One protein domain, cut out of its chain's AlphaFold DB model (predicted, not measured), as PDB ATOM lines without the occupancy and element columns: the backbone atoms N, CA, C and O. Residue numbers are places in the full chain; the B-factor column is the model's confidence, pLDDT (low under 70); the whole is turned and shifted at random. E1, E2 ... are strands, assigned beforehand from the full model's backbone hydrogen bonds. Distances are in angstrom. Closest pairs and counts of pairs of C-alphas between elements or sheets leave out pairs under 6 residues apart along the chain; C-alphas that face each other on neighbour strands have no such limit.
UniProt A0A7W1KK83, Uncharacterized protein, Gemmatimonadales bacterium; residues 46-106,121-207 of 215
ATOM      1  N   ALA A  46      27.123  -7.333 -42.626       62.38
ATOM      2  CA  ALA A  46      27.068  -8.743 -42.277       62.38
ATOM      3  C   ALA A  46      28.489  -9.314 -42.261       62.38
ATOM      4  O   ALA A  46      29.294  -9.025 -43.148       62.38
ATOM      5  N   ARG A  47      28.797 -10.153 -41.270       65.12
ATOM      6  CA  ARG A  47      30.036 -10.941 -41.269       65.12
ATOM      7  C   ARG A  47      29.729 -12.327 -41.799       65.12
ATOM      8  O   ARG A  47      28.823 -12.968 -41.280       65.12
ATOM      9  N   ALA A  48      30.483 -12.764 -42.803       68.38
ATOM     10  CA  ALA A  48      30.431 -14.122 -43.326       68.38
ATOM     11  C   ALA A  48      31.613 -14.929 -42.782       68.38
ATOM     12  O   ALA A  48      32.731 -14.421 -42.669       68.38
ATOM     13  N   THR A  49      31.390 -16.187 -42.427       72.06
ATOM     14  CA  THR A  49      32.446 -17.102 -41.984       72.06
ATOM     15  C   THR A  49      32.141 -18.497 -42.504       72.06
ATOM     16  O   THR A  49      31.002 -18.954 -42.421       72.06
ATOM     17  N   SER A  50      33.147 -19.175 -43.059       73.81
ATOM     18  CA  SER A  50      32.999 -20.582 -43.429       73.81
ATOM     19  C   SER A  50      32.823 -21.424 -42.166       73.81
ATOM     20  O   SER A  50      33.521 -21.216 -41.173       73.81
ATOM     21  N   ILE A  51      31.879 -22.358 -42.205       78.88
ATOM     22  CA  ILE A  51      31.606 -23.299 -41.118       78.88
ATOM     23  C   ILE A  51      31.743 -24.736 -41.639       78.88
ATOM     24  O   ILE A  51      31.661 -24.953 -42.851       78.88
ATOM     25  N   PRO A  52      31.948 -25.732 -40.758       89.00
ATOM     26  CA  PRO A  52      31.869 -27.132 -41.156       89.00
ATOM     27  C   PRO A  52      30.517 -27.441 -41.810       89.00
ATOM     28  O   PRO A  52      29.483 -26.960 -41.349       89.00
ATOM     29  N   PHE A  53      30.519 -28.265 -42.859       85.50
ATOM     30  CA  PHE A  53      29.281 -28.726 -43.481       85.50
ATOM     31  C   PHE A  53      28.546 -29.690 -42.542       85.50
ATOM     32  O   PHE A  53      28.918 -30.860 -42.430       85.50
ATOM     33  N   ALA A  54      27.515 -29.188 -41.865       92.75
ATOM     34  CA  ALA A  54      26.699 -29.940 -40.919       92.75
ATOM     35  C   ALA A  54      25.232 -29.469 -41.002       92.75
ATOM     36  O   ALA A  54      24.766 -28.779 -40.093       92.75
ATOM     37  N   PRO A  55      24.513 -29.794 -42.098       92.44
ATOM     38  CA  PRO A  55      23.112 -29.422 -42.230       92.44
ATOM     39  C   PRO A  55      22.273 -30.067 -41.122       92.44
ATOM     40  O   PRO A  55      22.573 -31.155 -40.626       92.44
ATOM     41  N   GLU A  56      21.187 -29.397 -40.760       95.06
ATOM     42  CA  GLU A  56      20.121 -29.975 -39.953       95.06
ATOM     43  C   GLU A  56      19.494 -31.178 -40.677       95.06
ATOM     44  O   GLU A  56      19.512 -31.226 -41.910       95.06
ATOM     45  N   PRO A  57      18.881 -32.132 -39.950       95.62
ATOM     46  CA  PRO A  57      18.046 -33.154 -40.574       95.62
ATOM     47  C   PRO A  57      16.989 -32.512 -41.475       95.62
ATOM     48  O   PRO A  57      16.456 -31.457 -41.121       95.62
ATOM     49  N   ASP A  58      16.658 -33.136 -42.603       91.12
ATOM     50  CA  ASP A  58      15.717 -32.537 -43.547       91.12
ATOM     51  C   ASP A  58      14.371 -32.204 -42.875       91.12
ATOM     52  O   ASP A  58      13.884 -32.970 -42.033       91.12
ATOM     53  N   PRO A  59      13.790 -31.024 -43.157       92.81
ATOM     54  CA  PRO A  59      12.445 -30.696 -42.708       92.81
ATOM     55  C   PRO A  59      11.423 -31.571 -43.443       92.81
ATOM     56  O   PRO A  59      11.649 -31.965 -44.584       92.81
ATOM     57  N   ALA A  60      10.289 -31.858 -42.798       91.94
ATOM     58  CA  ALA A  60       9.256 -32.739 -43.367       91.94
ATOM     59  C   ALA A  60       7.812 -32.249 -43.151       91.94
ATOM     60  O   ALA A  60       6.867 -32.966 -43.464       91.94
ATOM     61  N   VAL A  61       7.626 -31.054 -42.576       92.00
ATOM     62  CA  VAL A  61       6.307 -30.606 -42.094       92.00
ATOM     63  C   VAL A  61       5.539 -29.817 -43.146       92.00
ATOM     64  O   VAL A  61       4.427 -30.192 -43.502       92.00
ATOM     65  N   ASN A  62       6.106 -28.712 -43.631       92.56
ATOM     66  CA  ASN A  62       5.415 -27.826 -44.562       92.56
ATOM     67  C   ASN A  62       6.076 -27.923 -45.930       92.56
ATOM     68  O   ASN A  62       7.255 -27.596 -46.042       92.56
ATOM     69  N   VAL A  63       5.321 -28.345 -46.942       93.44
ATOM     70  CA  VAL A  63       5.800 -28.527 -48.318       93.44
ATOM     71  C   VAL A  63       5.154 -27.479 -49.220       93.44
ATOM     72  O   VAL A  63       3.941 -27.280 -49.172       93.44
ATOM     73  N   VAL A  64       5.970 -26.805 -50.025       89.44
ATOM     74  CA  VAL A  64       5.555 -25.831 -51.036       89.44
ATOM     75  C   VAL A  64       6.294 -26.151 -52.326       89.44
ATOM     76  O   VAL A  64       7.524 -26.110 -52.363       89.44
ATOM     77  N   ASP A  65       5.555 -26.444 -53.388       88.81
ATOM     78  CA  ASP A  65       6.140 -26.604 -54.714       88.81
ATOM     79  C   ASP A  65       6.251 -25.229 -55.389       88.81
ATOM     80  O   ASP A  65       5.285 -24.466 -55.439       88.81
ATOM     81  N   LEU A  66       7.443 -24.900 -55.888       81.50
ATOM     82  CA  LEU A  66       7.742 -23.668 -56.613       81.50
ATOM     83  C   LEU A  66       8.022 -23.978 -58.080       81.50
ATOM     84  O   LEU A  66       8.999 -24.656 -58.400       81.50
ATOM     85  N   GLY A  67       7.189 -23.450 -58.970       77.00
ATOM     86  CA  GLY A  67       7.465 -23.369 -60.400       77.00
ATOM     87  C   GLY A  67       8.315 -22.150 -60.766       77.00
ATOM     88  O   GLY A  67       8.580 -21.277 -59.942       77.00
ATOM     89  N   GLU A  68       8.721 -22.088 -62.031       73.50
ATOM     90  CA  GLU A  68       9.483 -20.971 -62.593       73.50
ATOM     91  C   GLU A  68       8.713 -19.640 -62.483       73.50
ATOM     92  O   GLU A  68       7.506 -19.578 -62.728       73.50
ATOM     93  N   GLY A  69       9.418 -18.574 -62.098       71.19
ATOM     94  CA  GLY A  69       8.866 -17.230 -61.904       71.19
ATOM     95  C   GLY A  69       7.920 -17.078 -60.704       71.19
ATOM     96  O   GLY A  69       7.288 -16.031 -60.568       71.19
ATOM     97  N   GLN A  70       7.793 -18.094 -59.844       77.38
ATOM     98  CA  GLN A  70       6.889 -18.073 -58.695       77.38
ATOM     99  C   GLN A  70       7.596 -17.676 -57.396       77.38
ATOM    100  O   GLN A  70       8.818 -17.739 -57.254       77.38
ATOM    101  N   THR A  71       6.802 -17.305 -56.397       78.88
ATOM    102  CA  THR A  71       7.265 -17.156 -55.017       78.88
ATOM    103  C   THR A  71       6.390 -17.982 -54.085       78.88
ATOM    104  O   THR A  71       5.262 -18.343 -54.421       78.88
ATOM    105  N   THR A  72       6.897 -18.293 -52.892       78.69
ATOM    106  CA  THR A  72       6.146 -19.051 -51.877       78.69
ATOM    107  C   THR A  72       4.973 -18.256 -51.304       78.69
ATOM    108  O   THR A  72       4.182 -18.794 -50.532       78.69
ATOM    109  N   GLY A  73       4.914 -16.949 -51.585       79.44
ATOM    110  CA  GLY A  73       4.226 -15.990 -50.736       79.44
ATOM    111  C   GLY A  73       4.825 -15.940 -49.319       79.44
ATOM    112  O   GLY A  73       5.871 -16.545 -49.043       79.44
ATOM    113  N   PRO A  74       4.176 -15.217 -48.393       80.44
ATOM    114  CA  PRO A  74       4.694 -15.021 -47.048       80.44
ATOM    115  C   PRO A  74       4.574 -16.292 -46.191       80.44
ATOM    116  O   PRO A  74       3.486 -16.667 -45.755       80.44
ATOM    117  N   LEU A  75       5.712 -16.901 -45.864       84.19
ATOM    118  CA  LEU A  75       5.837 -18.029 -44.945       84.19
ATOM    119  C   LEU A  75       6.033 -17.544 -43.499       84.19
ATOM    120  O   LEU A  75       6.881 -16.676 -43.251       84.19
ATOM    121  N   PRO A  76       5.291 -18.082 -42.513       89.50
ATOM    122  CA  PRO A  76       5.477 -17.725 -41.113       89.50
ATOM    123  C   PRO A  76       6.791 -18.300 -40.564       89.50
ATOM    124  O   PRO A  76       7.044 -19.497 -40.651       89.50
ATOM    125  N   LEU A  77       7.603 -17.459 -39.915       88.44
ATOM    126  CA  LEU A  77       8.851 -17.892 -39.263       88.44
ATOM    127  C   LEU A  77       8.602 -18.632 -37.944       88.44
ATOM    128  O   LEU A  77       9.482 -19.311 -37.429       88.44
ATOM    129  N   GLY A  78       7.429 -18.427 -37.338       89.44
ATOM    130  CA  GLY A  78       7.101 -18.913 -35.997       89.44
ATOM    131  C   GLY A  78       7.788 -18.144 -34.859       89.44
ATOM    132  O   GLY A  78       7.398 -18.313 -33.706       89.44
ATOM    133  N   PHE A  79       8.757 -17.275 -35.149       91.00
ATOM    134  CA  PHE A  79       9.481 -16.438 -34.188       91.00
ATOM    135  C   PHE A  79       9.891 -15.087 -34.792       91.00
ATOM    136  O   PHE A  79       9.756 -14.870 -35.995       91.00
ATOM    137  N   GLU A  80      10.406 -14.184 -33.952       88.69
ATOM    138  CA  GLU A  80      11.033 -12.942 -34.412       88.69
ATOM    139  C   GLU A  80      12.479 -13.209 -34.845       88.69
ATOM    140  O   GLU A  80      13.363 -13.490 -34.028       88.69
ATOM    141  N   PHE A  81      12.723 -13.128 -36.147       85.50
ATOM    142  CA  PHE A  81      14.059 -13.139 -36.720       85.50
ATOM    143  C   PHE A  81      14.580 -11.708 -36.827       85.50
ATOM    144  O   PHE A  81      13.892 -10.837 -37.354       85.50
ATOM    145  N   GLU A  82      15.784 -11.455 -36.322       81.00
ATOM    146  CA  GLU A  82      16.419 -10.142 -36.418       81.00
ATOM    147  C   GLU A  82      17.347 -10.106 -37.629       81.00
ATOM    148  O   GLU A  82      18.251 -10.922 -37.729       81.00
ATOM    149  N   LEU A  83      17.156  -9.157 -38.535       74.75
ATOM    150  CA  LEU A  83      18.068  -8.905 -39.640       74.75
ATOM    151  C   LEU A  83      18.483  -7.437 -39.580       74.75
ATOM    152  O   LEU A  83      17.656  -6.537 -39.718       74.75
ATOM    153  N   PHE A  84      19.769  -7.199 -39.312       71.88
ATOM    154  CA  PHE A  84      20.343  -5.859 -39.147       71.88
ATOM    155  C   PHE A  84      19.592  -4.954 -38.149       71.88
ATOM    156  O   PHE A  84      19.429  -3.753 -38.381       71.88
ATOM    157  N   GLY A  85      19.129  -5.527 -37.036       71.94
ATOM    158  CA  GLY A  85      18.390  -4.809 -35.994       71.94
ATOM    159  C   GLY A  85      16.898  -4.599 -36.285       71.94
ATOM    160  O   GLY A  85      16.195  -4.038 -35.447       71.94
ATOM    161  N   VAL A  86      16.388  -5.053 -37.435       71.81
ATOM    162  CA  VAL A  86      14.951  -5.066 -37.741       71.81
ATOM    163  C   VAL A  86      14.402  -6.469 -37.512       71.81
ATOM    164  O   VAL A  86      15.037  -7.454 -37.875       71.81
ATOM    165  N   ARG A  87      13.221  -6.570 -36.895       80.69
ATOM    166  CA  ARG A  87      12.587  -7.858 -36.603       80.69
ATOM    167  C   ARG A  87      11.527  -8.214 -37.631       80.69
ATOM    168  O   ARG A  87      10.685  -7.392 -37.981       80.69
ATOM    169  N   TYR A  88      11.552  -9.469 -38.049       81.69
ATOM    170  CA  TYR A  88      10.663 -10.049 -39.040       81.69
ATOM    171  C   TYR A  88      10.007 -11.299 -38.474       81.69
ATOM    172  O   TYR A  88      10.619 -12.050 -37.719       81.69
ATOM    173  N   THR A  89       8.758 -11.532 -38.861       87.69
ATOM    174  CA  THR A  89       7.981 -12.724 -38.477       87.69
ATOM    175  C   THR A  89       7.585 -13.572 -39.682       87.69
ATOM    176  O   THR A  89       6.980 -14.635 -39.524       87.69
ATOM    177  N   ARG A  90       7.920 -13.108 -40.892       84.50
ATOM    178  CA  ARG A  90       7.618 -13.758 -42.167       84.50
ATOM    179  C   ARG A  90       8.791 -13.621 -43.132       84.50
ATOM    180  O   ARG A  90       9.465 -12.585 -43.119       84.50
ATOM    181  N   LEU A  91       8.982 -14.633 -43.971       84.75
ATOM    182  CA  LEU A  91       9.879 -14.605 -45.127       84.75
ATOM    183  C   LEU A  91       9.114 -14.954 -46.404       84.75
ATOM    184  O   LEU A  91       8.056 -15.566 -46.331       84.75
ATOM    185  N   GLU A  92       9.661 -14.608 -47.558       82.69
ATOM    186  CA  GLU A  92       9.189 -15.075 -48.862       82.69
ATOM    187  C   GLU A  92      10.392 -15.550 -49.675       82.69
ATOM    188  O   GLU A  92      11.405 -14.849 -49.737       82.69
ATOM    189  N   LEU A  93      10.282 -16.737 -50.268       80.69
ATOM    190  CA  LEU A  93      11.297 -17.320 -51.138       80.69
ATOM    191  C   LEU A  93      10.808 -17.274 -52.585       80.69
ATOM    192  O   LEU A  93       9.676 -17.648 -52.882       80.69
ATOM    193  N   SER A  94      11.683 -16.846 -53.484       76.38
ATOM    194  CA  SER A  94      11.450 -16.905 -54.921       76.38
ATOM    195  C   SER A  94      12.067 -18.146 -55.550       76.38
ATOM    196  O   SER A  94      13.120 -18.630 -55.119       76.38
ATOM    197  N   SER A  95      11.449 -18.578 -56.643       71.12
ATOM    198  CA  SER A  95      11.995 -19.504 -57.620       71.12
ATOM    199  C   SER A  95      13.247 -18.992 -58.337       71.12
ATOM    200  O   SER A  95      13.604 -19.590 -59.327       71.12
ATOM    201  N   ASP A  96      13.887 -17.895 -57.938       65.12
ATOM    202  CA  ASP A  96      15.239 -17.523 -58.392       65.12
ATOM    203  C   ASP A  96      16.272 -17.692 -57.263       65.12
ATOM    204  O   ASP A  96      17.442 -17.329 -57.387       65.12
ATOM    205  N   GLY A  97      15.846 -18.243 -56.121       67.56
ATOM    206  CA  GLY A  97      16.710 -18.528 -54.980       67.56
ATOM    207  C   GLY A  97      17.047 -17.327 -54.115       67.56
ATOM    208  O   GLY A  97      18.085 -17.322 -53.452       67.56
ATOM    209  N   PHE A  98      16.183 -16.317 -54.094       70.25
ATOM    210  CA  PHE A  98      16.296 -15.243 -53.123       70.25
ATOM    211  C   PHE A  98      15.220 -15.286 -52.052       70.25
ATOM    212  O   PHE A  98      14.060 -15.597 -52.321       70.25
ATOM    213  N   VAL A  99      15.617 -14.911 -50.838       75.31
ATOM    214  CA  VAL A  99      14.721 -14.756 -49.692       75.31
ATOM    215  C   VAL A  99      14.597 -13.283 -49.336       75.31
ATOM    216  O   VAL A  99      15.605 -12.585 -49.200       75.31
ATOM    217  N   THR A 100      13.359 -12.830 -49.152       74.38
ATOM    218  CA  THR A 100      13.024 -11.490 -48.660       74.38
ATOM    219  C   THR A 100      12.283 -11.568 -47.331       74.38
ATOM    220  O   THR A 100      11.656 -12.580 -47.010       74.38
ATOM    221  N   PHE A 101      12.343 -10.490 -46.548       74.94
ATOM    222  CA  PHE A 101      11.687 -10.405 -45.246       74.94
ATOM    223  C   PHE A 101      10.750  -9.196 -45.158       74.94
ATOM    224  O   PHE A 101      11.111  -8.081 -45.533       74.94
ATOM    225  N   GLY A 102       9.552  -9.402 -44.601       59.62
ATOM    226  CA  GLY A 102       8.654  -8.314 -44.189       59.62
ATOM    227  C   GLY A 102       7.903  -7.564 -45.293       59.62
ATOM    228  O   GLY A 102       7.283  -6.545 -44.992       59.62
ATOM    229  N   ARG A 103       7.913  -8.032 -46.545       50.53
ATOM    230  CA  ARG A 103       7.094  -7.427 -47.603       50.53
ATOM    231  C   ARG A 103       5.620  -7.831 -47.424       50.53
ATOM    232  O   ARG A 103       5.314  -8.991 -47.158       50.53
ATOM    233  N   ALA A 104       4.706  -6.861 -47.499       34.78
ATOM    234  CA  ALA A 104       3.268  -7.128 -47.582       34.78
ATOM    235  C   ALA A 104       2.959  -7.857 -48.906       34.78
ATOM    236  O   ALA A 104       3.679  -7.620 -49.880       34.78
ATOM    237  N   PRO A 105       1.925  -8.723 -48.964       31.44
ATOM    238  CA  PRO A 105       1.610  -9.478 -50.172       31.44
ATOM    239  C   PRO A 105       1.365  -8.505 -51.328       31.44
ATOM    240  O   PRO A 105       0.402  -7.741 -51.297       31.44
ATOM    241  N   SER A 106       2.228  -8.507 -52.345       35.28
ATOM    242  CA  SER A 106       1.811  -7.994 -53.646       35.28
ATOM    243  C   SER A 106       0.916  -9.066 -54.251       35.28
ATOM    244  O   SER A 106       1.375 -10.168 -54.522       35.28
ATOM    245  N   LEU A 121      22.993  -0.654 -54.945       25.84
ATOM    246  CA  LEU A 121      22.307   0.628 -54.780       25.84
ATOM    247  C   LEU A 121      20.849   0.581 -55.282       25.84
ATOM    248  O   LEU A 121      20.269   1.631 -55.550       25.84
ATOM    249  N   ASN A 122      20.233  -0.598 -55.438       33.44
ATOM    250  CA  ASN A 122      18.792  -0.644 -55.690       33.44
ATOM    251  C   ASN A 122      18.028  -0.584 -54.349       33.44
ATOM    252  O   ASN A 122      18.131  -1.534 -53.576       33.44
ATOM    253  N   PRO A 123      17.236   0.466 -54.066       34.94
ATOM    254  CA  PRO A 123      16.382   0.516 -52.875       34.94
ATOM    255  C   PRO A 123      15.284  -0.567 -52.863       34.94
ATOM    256  O   PRO A 123      14.672  -0.797 -51.829       34.94
ATOM    257  N   ALA A 124      15.045  -1.265 -53.980       35.03
ATOM    258  CA  ALA A 124      14.195  -2.456 -54.026       35.03
ATOM    259  C   ALA A 124      14.876  -3.732 -53.473       35.03
ATOM    260  O   ALA A 124      14.217  -4.761 -53.359       35.03
ATOM    261  N   LEU A 125      16.175  -3.678 -53.142       36.66
ATOM    262  CA  LEU A 125      16.984  -4.785 -52.607       36.66
ATOM    263  C   LEU A 125      17.337  -4.578 -51.125       36.66
ATOM    264  O   LEU A 125      18.491  -4.692 -50.710       36.66
ATOM    265  N   ASP A 126      16.320  -4.275 -50.322       39.88
ATOM    266  CA  ASP A 126      16.406  -4.267 -48.864       39.88
ATOM    267  C   ASP A 126      16.152  -5.680 -48.299       39.88
ATOM    268  O   ASP A 126      15.146  -6.304 -48.629       39.88
ATOM    269  N   ASN A 127      17.006  -6.155 -47.378       49.62
ATOM    270  CA  ASN A 127      16.784  -7.360 -46.548       49.62
ATOM    271  C   ASN A 127      16.781  -8.694 -47.312       49.62
ATOM    272  O   ASN A 127      15.785  -9.420 -47.326       49.62
ATOM    273  N   PHE A 128      17.916  -9.022 -47.928       47.97
ATOM    274  CA  PHE A 128      18.014 -10.094 -48.916       47.97
ATOM    275  C   PHE A 128      19.072 -11.159 -48.578       47.97
ATOM    276  O   PHE A 128      20.152 -10.837 -48.075       47.97
ATOM    277  N   ILE A 129      18.766 -12.418 -48.910       56.75
ATOM    278  CA  ILE A 129      19.685 -13.570 -48.905       56.75
ATOM    279  C   ILE A 129      19.637 -14.216 -50.306       56.75
ATOM    280  O   ILE A 129      18.603 -14.768 -50.671       56.75
ATOM    281  N   ALA A 130      20.730 -14.164 -51.084       54.72
ATOM    282  CA  ALA A 130      20.905 -14.917 -52.345       54.72
ATOM    283  C   ALA A 130      21.477 -16.321 -52.112       54.72
ATOM    284  O   ALA A 130      22.671 -16.481 -51.884       54.72
ATOM    285  N   LEU A 131      20.675 -17.364 -52.261       55.62
ATOM    286  CA  LEU A 131      21.104 -18.750 -52.061       55.62
ATOM    287  C   LEU A 131      21.865 -19.362 -53.259       55.62
ATOM    288  O   LEU A 131      22.093 -20.568 -53.291       55.62
ATOM    289  N   GLY A 132      22.310 -18.528 -54.205       50.50
ATOM    290  CA  GLY A 132      22.962 -18.938 -55.452       50.50
ATOM    291  C   GLY A 132      22.372 -18.202 -56.649       50.50
ATOM    292  O   GLY A 132      21.675 -18.786 -57.461       50.50
ATOM    293  N   TRP A 133      22.597 -16.891 -56.738       45.81
ATOM    294  CA  TRP A 133      21.968 -16.086 -57.785       45.81
ATOM    295  C   TRP A 133      22.474 -16.457 -59.186       45.81
ATOM    296  O   TRP A 133      23.641 -16.220 -59.513       45.81
ATOM    297  N   THR A 134      21.571 -16.977 -60.017       43.31
ATOM    298  CA  THR A 134      21.754 -17.138 -61.465       43.31
ATOM    299  C   THR A 134      20.545 -16.631 -62.237       43.31
ATOM    300  O   THR A 134      19.533 -16.231 -61.663       43.31
ATOM    301  N   ASP A 135      20.691 -16.590 -63.557       37.81
ATOM    302  CA  ASP A 135      19.680 -16.258 -64.552       37.81
ATOM    303  C   ASP A 135      18.546 -17.303 -64.582       37.81
ATOM    304  O   ASP A 135      18.426 -18.059 -65.538       37.81
ATOM    305  N   GLY A 136      17.727 -17.325 -63.522       45.72
ATOM    306  CA  GLY A 136      16.510 -18.132 -63.385       45.72
ATOM    307  C   GLY A 136      16.757 -19.573 -62.934       45.72
ATOM    308  O   GLY A 136      17.690 -20.233 -63.397       45.72
ATOM    309  N   LEU A 137      15.910 -20.094 -62.037       53.28
ATOM    310  CA  LEU A 137      15.828 -21.544 -61.845       53.28
ATOM    311  C   LEU A 137      15.152 -22.141 -63.080       53.28
ATOM    312  O   LEU A 137      13.963 -21.938 -63.313       53.28
ATOM    313  N   SER A 138      15.902 -22.904 -63.869       56.06
ATOM    314  CA  SER A 138      15.335 -23.680 -64.974       56.06
ATOM    315  C   SER A 138      14.680 -24.960 -64.437       56.06
ATOM    316  O   SER A 138      15.226 -26.053 -64.549       56.06
ATOM    317  N   GLY A 139      13.511 -24.830 -63.804       67.12
ATOM    318  CA  GLY A 139      12.710 -25.974 -63.360       67.12
ATOM    319  C   GLY A 139      11.935 -25.759 -62.063       67.12
ATOM    320  O   GLY A 139      12.068 -24.740 -61.388       67.12
ATOM    321  N   SER A 140      11.121 -26.754 -61.697       77.19
ATOM    322  CA  SER A 140      10.418 -26.759 -60.415       77.19
ATOM    323  C   SER A 140      11.352 -27.143 -59.265       77.19
ATOM    324  O   SER A 140      12.246 -27.982 -59.412       77.19
ATOM    325  N   SER A 141      11.135 -26.515 -58.112       83.81
ATOM    326  CA  SER A 141      11.838 -26.782 -56.856       83.81
ATOM    327  C   SER A 141      10.820 -27.122 -55.777       83.81
ATOM    328  O   SER A 141       9.782 -26.471 -55.685       83.81
ATOM    329  N   GLN A 142      11.122 -28.094 -54.922       89.25
ATOM    330  CA  GLN A 142      10.340 -28.315 -53.716       89.25
ATOM    331  C   GLN A 142      10.993 -27.583 -52.548       89.25
ATOM    332  O   GLN A 142      12.189 -27.735 -52.291       89.25
ATOM    333  N   VAL A 143      10.192 -26.794 -51.842       90.12
ATOM    334  CA  VAL A 143      10.573 -26.107 -50.614       90.12
ATOM    335  C   VAL A 143       9.915 -26.827 -49.455       90.12
ATOM    336  O   VAL A 143       8.690 -26.899 -49.377       90.12
ATOM    337  N   VAL A 144      10.720 -27.328 -48.527       94.50
ATOM    338  CA  VAL A 144      10.218 -27.935 -47.295       94.50
ATOM    339  C   VAL A 144      10.749 -27.154 -46.107       94.50
ATOM    340  O   VAL A 144      11.935 -26.834 -46.062       94.50
ATOM    341  N   TYR A 145       9.893 -26.811 -45.144       94.75
ATOM    342  CA  TYR A 145      10.317 -26.040 -43.977       94.75
ATOM    343  C   TYR A 145       9.645 -26.455 -42.668       94.75
ATOM    344  O   TYR A 145       8.516 -26.952 -42.624       94.75
ATOM    345  N   GLU A 146      10.363 -26.227 -41.573       95.81
ATOM    346  CA  GLU A 146       9.960 -26.602 -40.221       95.81
ATOM    347  C   GLU A 146      10.595 -25.667 -39.182       95.81
ATOM    348  O   GLU A 146      11.769 -25.303 -39.285       95.81
ATOM    349  N   VAL A 147       9.832 -25.295 -38.151       96.56
ATOM    350  CA  VAL A 147      10.357 -24.571 -36.984       96.56
ATOM    351  C   VAL A 147      10.701 -25.579 -35.892       96.56
ATOM    352  O   VAL A 147       9.840 -26.329 -35.444       96.56
ATOM    353  N   ARG A 148      11.953 -25.564 -35.431       95.88
ATOM    354  CA  ARG A 148      12.483 -26.487 -34.417       95.88
ATOM    355  C   ARG A 148      12.988 -25.752 -33.187       95.88
ATOM    356  O   ARG A 148      13.413 -24.603 -33.276       95.88
ATOM    357  N   GLY A 149      13.036 -26.453 -32.057       94.69
ATOM    358  CA  GLY A 149      13.586 -25.954 -30.792       94.69
ATOM    359  C   GLY A 149      12.527 -25.445 -29.812       94.69
ATOM    360  O   GLY A 149      11.328 -25.606 -30.016       94.69
ATOM    361  N   THR A 150      12.989 -24.841 -28.720       93.75
ATOM    362  CA  THR A 150      12.150 -24.308 -27.633       93.75
ATOM    363  C   THR A 150      12.139 -22.785 -27.655       93.75
ATOM    364  O   THR A 150      13.043 -22.178 -28.221       93.75
ATOM    365  N   PHE A 151      11.159 -22.156 -27.003       91.06
ATOM    366  CA  PHE A 151      11.048 -20.694 -26.902       91.06
ATOM    367  C   PHE A 151      12.392 -20.005 -26.574       91.06
ATOM    368  O   PHE A 151      13.131 -20.470 -25.705       91.06
ATOM    369  N   ASN A 152      12.701 -18.906 -27.278       86.69
ATOM    370  CA  ASN A 152      13.980 -18.174 -27.272       86.69
ATOM    371  C   ASN A 152      15.211 -18.940 -27.801       86.69
ATOM    372  O   ASN A 152      16.329 -18.433 -27.704       86.69
ATOM    373  N   ARG A 153      15.043 -20.152 -28.331       91.88
ATOM    374  CA  ARG A 153      16.091 -20.973 -28.961       91.88
ATOM    375  C   ARG A 153      15.531 -21.746 -30.159       91.88
ATOM    376  O   ARG A 153      15.908 -22.898 -30.397       91.88
ATOM    377  N   ARG A 154      14.589 -21.140 -30.886       95.81
ATOM    378  CA  ARG A 154      14.019 -21.722 -32.101       95.81
ATOM    379  C   ARG A 154      14.904 -21.455 -33.308       95.81
ATOM    380  O   ARG A 154      15.669 -20.492 -33.354       95.81
ATOM    381  N   ARG A 155      14.767 -22.314 -34.305       95.81
ATOM    382  CA  ARG A 155      15.337 -22.121 -35.633       95.81
ATOM    383  C   ARG A 155      14.342 -22.552 -36.693       95.81
ATOM    384  O   ARG A 155      13.629 -23.535 -36.501       95.81
ATOM    385  N   LEU A 156      14.293 -21.810 -37.788       95.31
ATOM    386  CA  LEU A 156      13.600 -22.234 -38.995       95.31
ATOM    387  C   LEU A 156      14.606 -23.013 -39.830       95.31
ATOM    388  O   LEU A 156      15.651 -22.459 -40.162       95.31
ATOM    389  N   VAL A 157      14.288 -24.258 -40.167       95.94
ATOM    390  CA  VAL A 157      15.027 -25.058 -41.145       95.94
ATOM    391  C   VAL A 157      14.209 -25.080 -42.425       95.94
ATOM    392  O   VAL A 157      13.068 -25.533 -42.410       95.94
ATOM    393  N   LEU A 158      14.779 -24.577 -43.514       93.06
ATOM    394  CA  LEU A 158      14.174 -24.553 -44.841       93.06
ATOM    395  C   LEU A 158      15.120 -25.255 -45.815       93.06
ATOM    396  O   LEU A 158      16.294 -24.905 -45.884       93.06
ATOM    397  N   SER A 159      14.614 -26.228 -46.562       92.06
ATOM    398  CA  SER A 159      15.351 -26.975 -47.581       92.06
ATOM    399  C   SER A 159      14.720 -26.757 -48.953       92.06
ATOM    400  O   SER A 159      13.496 -26.719 -49.069       92.06
ATOM    401  N   ILE A 160      15.555 -26.605 -49.980       87.88
ATOM    402  CA  ILE A 160      15.160 -26.458 -51.383       87.88
ATOM    403  C   ILE A 160      15.826 -27.582 -52.169       87.88
ATOM    404  O   ILE A 160      17.057 -27.676 -52.183       87.88
ATOM    405  N   THR A 161      15.031 -28.446 -52.803       87.81
ATOM    406  CA  THR A 161      15.525 -29.547 -53.645       87.81
ATOM    407  C   THR A 161      14.532 -29.877 -54.770       87.81
ATOM    408  O   THR A 161      13.343 -30.012 -54.500       87.81
ATOM    409  N   PRO A 162      14.988 -30.078 -56.019       83.75
ATOM    410  CA  PRO A 162      16.265 -29.599 -56.540       83.75
ATOM    411  C   PRO A 162      16.291 -28.066 -56.577       83.75
ATOM    412  O   PRO A 162      15.273 -27.423 -56.791       83.75
ATOM    413  N   TYR A 163      17.468 -27.490 -56.384       75.62
ATOM    414  CA  TYR A 163      17.755 -26.086 -56.624       75.62
ATOM    415  C   TYR A 163      18.522 -25.959 -57.942       75.62
ATOM    416  O   TYR A 163      19.626 -26.485 -58.068       75.62
ATOM    417  N   HIS A 164      17.938 -25.272 -58.920       70.88
ATOM    418  CA  HIS A 164      18.470 -25.082 -60.284       70.88
ATOM    419  C   HIS A 164      19.281 -23.787 -60.468       70.88
ATOM    420  O   HIS A 164      19.319 -23.227 -61.560       70.88
ATOM    421  N   GLY A 165      19.877 -23.262 -59.395       57.19
ATOM    422  CA  GLY A 165      20.538 -21.952 -59.394       57.19
ATOM    423  C   GLY A 165      21.981 -21.980 -59.884       57.19
ATOM    424  O   GLY A 165      22.769 -21.123 -59.504       57.19
ATOM    425  N   ASP A 166      22.389 -22.998 -60.645       52.22
ATOM    426  CA  ASP A 166      23.663 -22.984 -61.349       52.22
ATOM    427  C   ASP A 166      23.583 -23.738 -62.686       52.22
ATOM    428  O   ASP A 166      22.827 -24.689 -62.864       52.22
ATOM    429  N   LYS A 167      24.386 -23.307 -63.669       52.03
ATOM    430  CA  LYS A 167      24.505 -23.988 -64.976       52.03
ATOM    431  C   LYS A 167      25.218 -25.346 -64.868       52.03
ATOM    432  O   LYS A 167      25.472 -25.979 -65.890       52.03
ATOM    433  N   SER A 168      25.602 -25.764 -63.660       53.88
ATOM    434  CA  SER A 168      26.380 -26.974 -63.386       53.88
ATOM    435  C   SER A 168      25.550 -28.142 -62.844       53.88
ATOM    436  O   SER A 168      26.107 -29.227 -62.680       53.88
ATOM    437  N   GLY A 169      24.243 -27.967 -62.639       64.44
ATOM    438  CA  GLY A 169      23.313 -29.034 -62.290       64.44
ATOM    439  C   GLY A 169      22.342 -28.635 -61.182       64.44
ATOM    440  O   GLY A 169      22.123 -27.462 -60.903       64.44
ATOM    441  N   THR A 170      21.738 -29.639 -60.550       75.25
ATOM    442  CA  THR A 170      20.843 -29.442 -59.410       75.25
ATOM    443  C   THR A 170      21.609 -29.522 -58.095       75.25
ATOM    444  O   THR A 170      22.495 -30.359 -57.915       75.25
ATOM    445  N   ALA A 171      21.251 -28.660 -57.149       79.44
ATOM    446  CA  ALA A 171      21.785 -28.662 -55.794       79.44
ATOM    447  C   ALA A 171      20.674 -28.890 -54.761       79.44
ATOM    448  O   ALA A 171      19.489 -28.738 -55.040       79.44
ATOM    449  N   THR A 172      21.071 -29.214 -53.540       85.19
ATOM    450  CA  THR A 172      20.245 -29.080 -52.344       85.19
ATOM    451  C   THR A 172      20.774 -27.900 -51.549       85.19
ATOM    452  O   THR A 172      21.974 -27.825 -51.259       85.19
ATOM    453  N   VAL A 173      19.879 -26.983 -51.192       85.81
ATOM    454  CA  VAL A 173      20.194 -25.830 -50.346       85.81
ATOM    455  C   VAL A 173      19.396 -25.918 -49.060       85.81
ATOM    456  O   VAL A 173      18.178 -26.045 -49.107       85.81
ATOM    457  N   GLN A 174      20.067 -25.783 -47.919       89.94
ATOM    458  CA  GLN A 174      19.415 -25.652 -46.624       89.94
ATOM    459  C   GLN A 174      19.751 -24.304 -45.984       89.94
ATOM    460  O   GLN A 174      20.916 -24.004 -45.712       89.94
ATOM    461  N   LEU A 175      18.714 -23.516 -45.726       90.56
ATOM    462  CA  LEU A 175      18.750 -22.258 -44.995       90.56
ATOM    463  C   LEU A 175      18.289 -22.497 -43.554       90.56
ATOM    464  O   LEU A 175      17.197 -23.018 -43.324       90.56
ATOM    465  N   VAL A 176      19.093 -22.058 -42.588       92.75
ATOM    466  CA  VAL A 176      18.740 -22.084 -41.166       92.75
ATOM    467  C   VAL A 176      18.757 -20.668 -40.605       92.75
ATOM    468  O   VAL A 176      19.799 -20.010 -40.575       92.75
ATOM    469  N   LEU A 177      17.600 -20.200 -40.138       92.38
ATOM    470  CA  LEU A 177      17.457 -18.906 -39.469       92.38
ATOM    471  C   LEU A 177      17.319 -19.120 -37.969       92.38
ATOM    472  O   LEU A 177      16.460 -19.886 -37.534       92.38
ATOM    473  N   HIS A 178      18.122 -18.417 -37.176       92.31
ATOM    474  CA  HIS A 178      18.145 -18.580 -35.723       92.31
ATOM    475  C   HIS A 178      17.388 -17.445 -35.023       92.31
ATOM    476  O   HIS A 178      17.625 -16.262 -35.283       92.31
ATOM    477  N   GLU A 179      16.488 -17.802 -34.107       92.56
ATOM    478  CA  GLU A 179      15.635 -16.865 -33.366       92.56
ATOM    479  C   GLU A 179      16.454 -15.764 -32.676       92.56
ATOM    480  O   GLU A 179      17.378 -16.055 -31.922       92.56
ATOM    481  N   ARG A 180      16.104 -14.491 -32.927       79.69
ATOM    482  CA  ARG A 180      16.641 -13.290 -32.245       79.69
ATOM    483  C   ARG A 180      18.168 -13.095 -32.245       79.69
ATOM    484  O   ARG A 180      18.668 -12.301 -31.456       79.69
ATOM    485  N   THR A 181      18.917 -13.783 -33.106       80.25
ATOM    486  CA  THR A 181      20.392 -13.656 -33.166       80.25
ATOM    487  C   THR A 181      20.899 -12.948 -34.419       80.25
ATOM    488  O   THR A 181      22.054 -12.527 -34.462       80.25
ATOM    489  N   GLY A 182      20.078 -12.881 -35.469       77.50
ATOM    490  CA  GLY A 182      20.517 -12.491 -36.810       77.50
ATOM    491  C   GLY A 182      21.602 -13.378 -37.398       77.50
ATOM    492  O   GLY A 182      22.330 -12.943 -38.295       77.50
ATOM    493  N   MET A 183      21.702 -14.606 -36.878       85.88
ATOM    494  CA  MET A 183      22.542 -15.667 -37.400       85.88
ATOM    495  C   MET A 183      21.785 -16.442 -38.479       85.88
ATOM    496  O   MET A 183      20.620 -16.814 -38.302       85.88
ATOM    497  N   ILE A 184      22.470 -16.671 -39.592       86.62
ATOM    498  CA  ILE A 184      21.958 -17.346 -40.783       86.62
ATOM    499  C   ILE A 184      22.990 -18.393 -41.175       86.62
ATOM    500  O   ILE A 184      24.127 -18.024 -41.462       86.62
ATOM    501  N   ASP A 185      22.600 -19.661 -41.234       87.56
ATOM    502  CA  ASP A 185      23.449 -20.715 -41.791       87.56
ATOM    503  C   ASP A 185      22.917 -21.149 -43.140       87.56
ATOM    504  O   ASP A 185      21.711 -21.324 -43.319       87.56
ATOM    505  N   VAL A 186      23.828 -21.346 -44.083       84.06
ATOM    506  CA  VAL A 186      23.507 -21.864 -45.405       84.06
ATOM    507  C   VAL A 186      24.407 -23.046 -45.695       84.06
ATOM    508  O   VAL A 186      25.630 -22.924 -45.636       84.06
ATOM    509  N   HIS A 187      23.785 -24.173 -46.018       84.94
ATOM    510  CA  HIS A 187      24.443 -25.396 -46.449       84.94
ATOM    511  C   HIS A 187      24.067 -25.673 -47.898       84.94
ATOM    512  O   HIS A 187      22.893 -25.614 -48.259       84.94
ATOM    513  N   THR A 188      25.055 -26.003 -48.719       82.94
ATOM    514  CA  THR A 188      24.860 -26.373 -50.118       82.94
ATOM    515  C   THR A 188      25.518 -27.716 -50.390       82.94
ATOM    516  O   THR A 188      26.647 -27.972 -49.968       82.94
ATOM    517  N   ALA A 189      24.799 -28.599 -51.073       83.12
ATOM    518  CA  ALA A 189      25.313 -29.885 -51.518       83.12
ATOM    519  C   ALA A 189      24.902 -30.115 -52.968       83.12
ATOM    520  O   ALA A 189      23.730 -29.973 -53.303       83.12
ATOM    521  N   ARG A 190      25.847 -30.484 -53.828       79.31
ATOM    522  CA  ARG A 190      25.571 -30.770 -55.237       79.31
ATOM    523  C   ARG A 190      26.369 -31.975 -55.727       79.31
ATOM    524  O   ARG A 190      27.514 -32.143 -55.294       79.31
ATOM    525  N   PRO A 191      25.811 -32.796 -56.627       72.75
ATOM    526  CA  PRO A 191      26.577 -33.834 -57.298       72.75
ATOM    527  C   PRO A 191      27.714 -33.206 -58.105       72.75
ATOM    528  O   PRO A 191      27.526 -32.188 -58.772       72.75
ATOM    529  N   GLU A 192      28.902 -33.793 -58.053       68.81
ATOM    530  CA  GLU A 192      29.982 -33.389 -58.945       68.81
ATOM    531  C   GLU A 192      29.728 -33.969 -60.348       68.81
ATOM    532  O   GLU A 192      29.505 -35.172 -60.477       68.81
ATOM    533  N   PRO A 193      29.763 -33.153 -61.421       59.25
ATOM    534  CA  PRO A 193      29.436 -33.647 -62.762       59.25
ATOM    535  C   PRO A 193      30.416 -34.699 -63.305       59.25
ATOM    536  O   PRO A 193      30.066 -35.459 -64.203       59.25
ATOM    537  N   VAL A 194      31.656 -34.726 -62.798       62.16
ATOM    538  CA  VAL A 194      32.764 -35.515 -63.375       62.16
ATOM    539  C   VAL A 194      33.333 -36.536 -62.391       62.16
ATOM    540  O   VAL A 194      33.581 -37.684 -62.756       62.16
ATOM    541  N   ALA A 195      33.533 -36.150 -61.135       60.66
ATOM    542  CA  ALA A 195      33.865 -37.088 -60.074       60.66
ATOM    543  C   ALA A 195      32.550 -37.624 -59.496       60.66
ATOM    544  O   ALA A 195      31.621 -36.859 -59.287       60.66
ATOM    545  N   ARG A 196      32.434 -38.930 -59.232       60.94
ATOM    546  CA  ARG A 196      31.250 -39.531 -58.575       60.94
ATOM    547  C   ARG A 196      31.165 -39.137 -57.084       60.94
ATOM    548  O   ARG A 196      31.069 -40.001 -56.218       60.94
ATOM    549  N   GLY A 197      31.297 -37.849 -56.785       67.06
ATOM    550  CA  GLY A 197      31.351 -37.251 -55.459       67.06
ATOM    551  C   GLY A 197      30.257 -36.206 -55.262       67.06
ATOM    552  O   GLY A 197      29.470 -35.913 -56.162       67.06
ATOM    553  N   MET A 198      30.201 -35.652 -54.053       73.81
ATOM    554  CA  MET A 198      29.282 -34.578 -53.687       73.81
ATOM    555  C   MET A 198      30.108 -33.374 -53.247       73.81
ATOM    556  O   MET A 198      30.831 -33.463 -52.253       73.81
ATOM    557  N   ASN A 199      29.977 -32.252 -53.943       77.38
ATOM    558  CA  ASN A 199      30.581 -30.995 -53.526       77.38
ATOM    559  C   ASN A 199      29.686 -30.357 -52.457       77.38
ATOM    560  O   ASN A 199      28.477 -30.214 -52.656       77.38
ATOM    561  N   ARG A 200      30.269 -30.040 -51.299       82.12
ATOM    562  CA  ARG A 200      29.556 -29.602 -50.097       82.12
ATOM    563  C   ARG A 200      30.206 -28.354 -49.521       82.12
ATOM    564  O   ARG A 200      31.425 -28.302 -49.373       82.12
ATOM    565  N   GLY A 201      29.386 -27.382 -49.141       79.06
ATOM    566  CA  GLY A 201      29.837 -26.109 -48.594       79.06
ATOM    567  C   GLY A 201      28.884 -25.557 -47.549       79.06
ATOM    568  O   GLY A 201      27.679 -25.790 -47.614       79.06
ATOM    569  N   ALA A 202      29.425 -24.826 -46.575       78.81
ATOM    570  CA  ALA A 202      28.609 -24.151 -45.580       78.81
ATOM    571  C   ALA A 202      29.202 -22.805 -45.148       78.81
ATOM    572  O   ALA A 202      30.420 -22.646 -44.991       78.81
ATOM    573  N   VAL A 203      28.319 -21.824 -44.962       76.19
ATOM    574  CA  VAL A 203      28.661 -20.456 -44.554       76.19
ATOM    575  C   VAL A 203      27.662 -19.975 -43.510       76.19
ATOM    576  O   VAL A 203      26.457 -20.182 -43.646       76.19
ATOM    577  N   ARG A 204      28.174 -19.294 -42.486       80.56
ATOM    578  CA  ARG A 204      27.393 -18.569 -41.486       80.56
ATOM    579  C   ARG A 204      27.494 -17.071 -41.720       80.56
ATOM    580  O   ARG A 204      28.599 -16.544 -41.863       80.56
ATOM    581  N   PHE A 205      26.359 -16.388 -41.671       77.75
ATOM    582  CA  PHE A 205      26.269 -14.935 -41.637       77.75
ATOM    583  C   PHE A 205      25.779 -14.473 -40.272       77.75
ATOM    584  O   PHE A 205      24.895 -15.088 -39.679       77.75
ATOM    585  N   THR A 206      26.325 -13.362 -39.788       76.50
ATOM    586  CA  THR A 206      25.833 -12.675 -38.590       76.50
ATOM    587  C   THR A 206      25.547 -11.218 -38.912       76.50
ATOM    588  O   THR A 206      26.430 -10.516 -39.415       76.50
ATOM    589  N   THR A 207      24.334 -10.768 -38.598       68.38
ATOM    590  CA  THR A 207      23.870  -9.388 -38.834       68.38
ATOM    591  C   THR A 207      23.641  -8.576 -37.566       68.38
ATOM    592  O   THR A 207      23.335  -7.386 -37.656       68.38
TER     593      THR A 207
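What this domain is: This is residues 46 to 106 and 121 to 207 of the 215 residues of an uncharacterized protein of Gemmatimonadales bacterium (UniProt A0A7W1KK83). A large, twisted wall of seven strands is partly covered on one face by a small curled sheet of four strands, making a sandwich in which E3 of the small sheet comes closest to the large one. From E1, at one edge of the large sheet, residues 51 to 61 cross its other face to E2 at the opposite edge. The printed part has 148 residues, with no named helix and eleven named strands, E1 to E11 along the chain, and its class is all strand. The large sheet has the order E1, E11, E10, E9, E8, E7, E2 and the small one E3, E4, E5, E6, both antiparallel throughout. The whole is compact, with a radius of gyration of the C-alphas of 14.8 A and spans of 43 by 34 by 34 A.

How they stand to each other: Begin at E1, residues 47 to 50, an edge strand whose antiparallel neighbour is E11, residues 198 to 206; look for N 49 and O 204, 2.9 A apart, within hydrogen-bond range. A long link leads to E2, residues 62 to 66, the other edge strand, antiparallel to E7, residues 141 to 150; here N 64 and O 143 are 2.8 A apart. After E2 the chain changes to the small sheet, which begins with E3, residues 75 to 83. E3 bends by 97 degrees at residue 78 and forms a hairpin with E4, residues 86 to 93, where N 81 and O 88 are 2.8 A apart. E4 bends by 79 degrees at residue 89, and its pairing is staggered: residues 86 to 91 pair with E3 and 91 to 93 with E5, residues 98 to 101. In the hairpin E4 and E5, N 92 and O 100 are 2.9 A apart. Past the cut, E6, residues 128 to 130, is antiparallel to E5, with N 99 and O 129 at 3.0 A. At E7 the chain is back in the large sheet, and a meander, each strand the antiparallel neighbour of the one before, runs from E7 through E8, residues 153 to 163, E9, residues 171 to 178, and E10, residues 183 to 191, to E11. Look for N 146 and O 157 at 2.9 A between E7 and E8, N 175 and O 158 at 2.8 A between E8 and E9, N 176 and O 185 at 2.8 A between E9 and E10, and N 188 and O 201 at 2.9 A between E10 and E11. E3, E4 and E5 form a second meander. The parts of the two sheets that face each other are 9.7 A centre to centre, their strands at 29 degrees. The closest C-alphas of E3 and E8 are those of Leu 77 and Leu 156, 6.4 A apart.

Where its parts are: Find C-alpha 47, where E1 begins, at (30.036, -10.941, -41.269). E3 measures 16.2 A from first to last C-alpha, and E4 18.5 A. E7 starts at C-alpha 141, (11.838, -26.782, -56.856), and runs 29.3 A; E8 is 28.2 A, E9 22.8 A and E10 27.2 A long. E11 runs 26.8 A and ends at C-alpha 206, (25.833, -12.675, -38.590).

The domain as a whole: The two C-alphas farthest apart, those of Phe 151 and Val 194, are 45.0 A apart. Residues 107 to 120 are not printed, and C-alphas 106 and 121 stand 22.3 A apart across this cut. Of the links printed whole, the one from E1 to E2 is long. The mean pLDDT of the printed part is 75.5; 41 residues are under 70, among them residues 102 to 106 and 121 to 139.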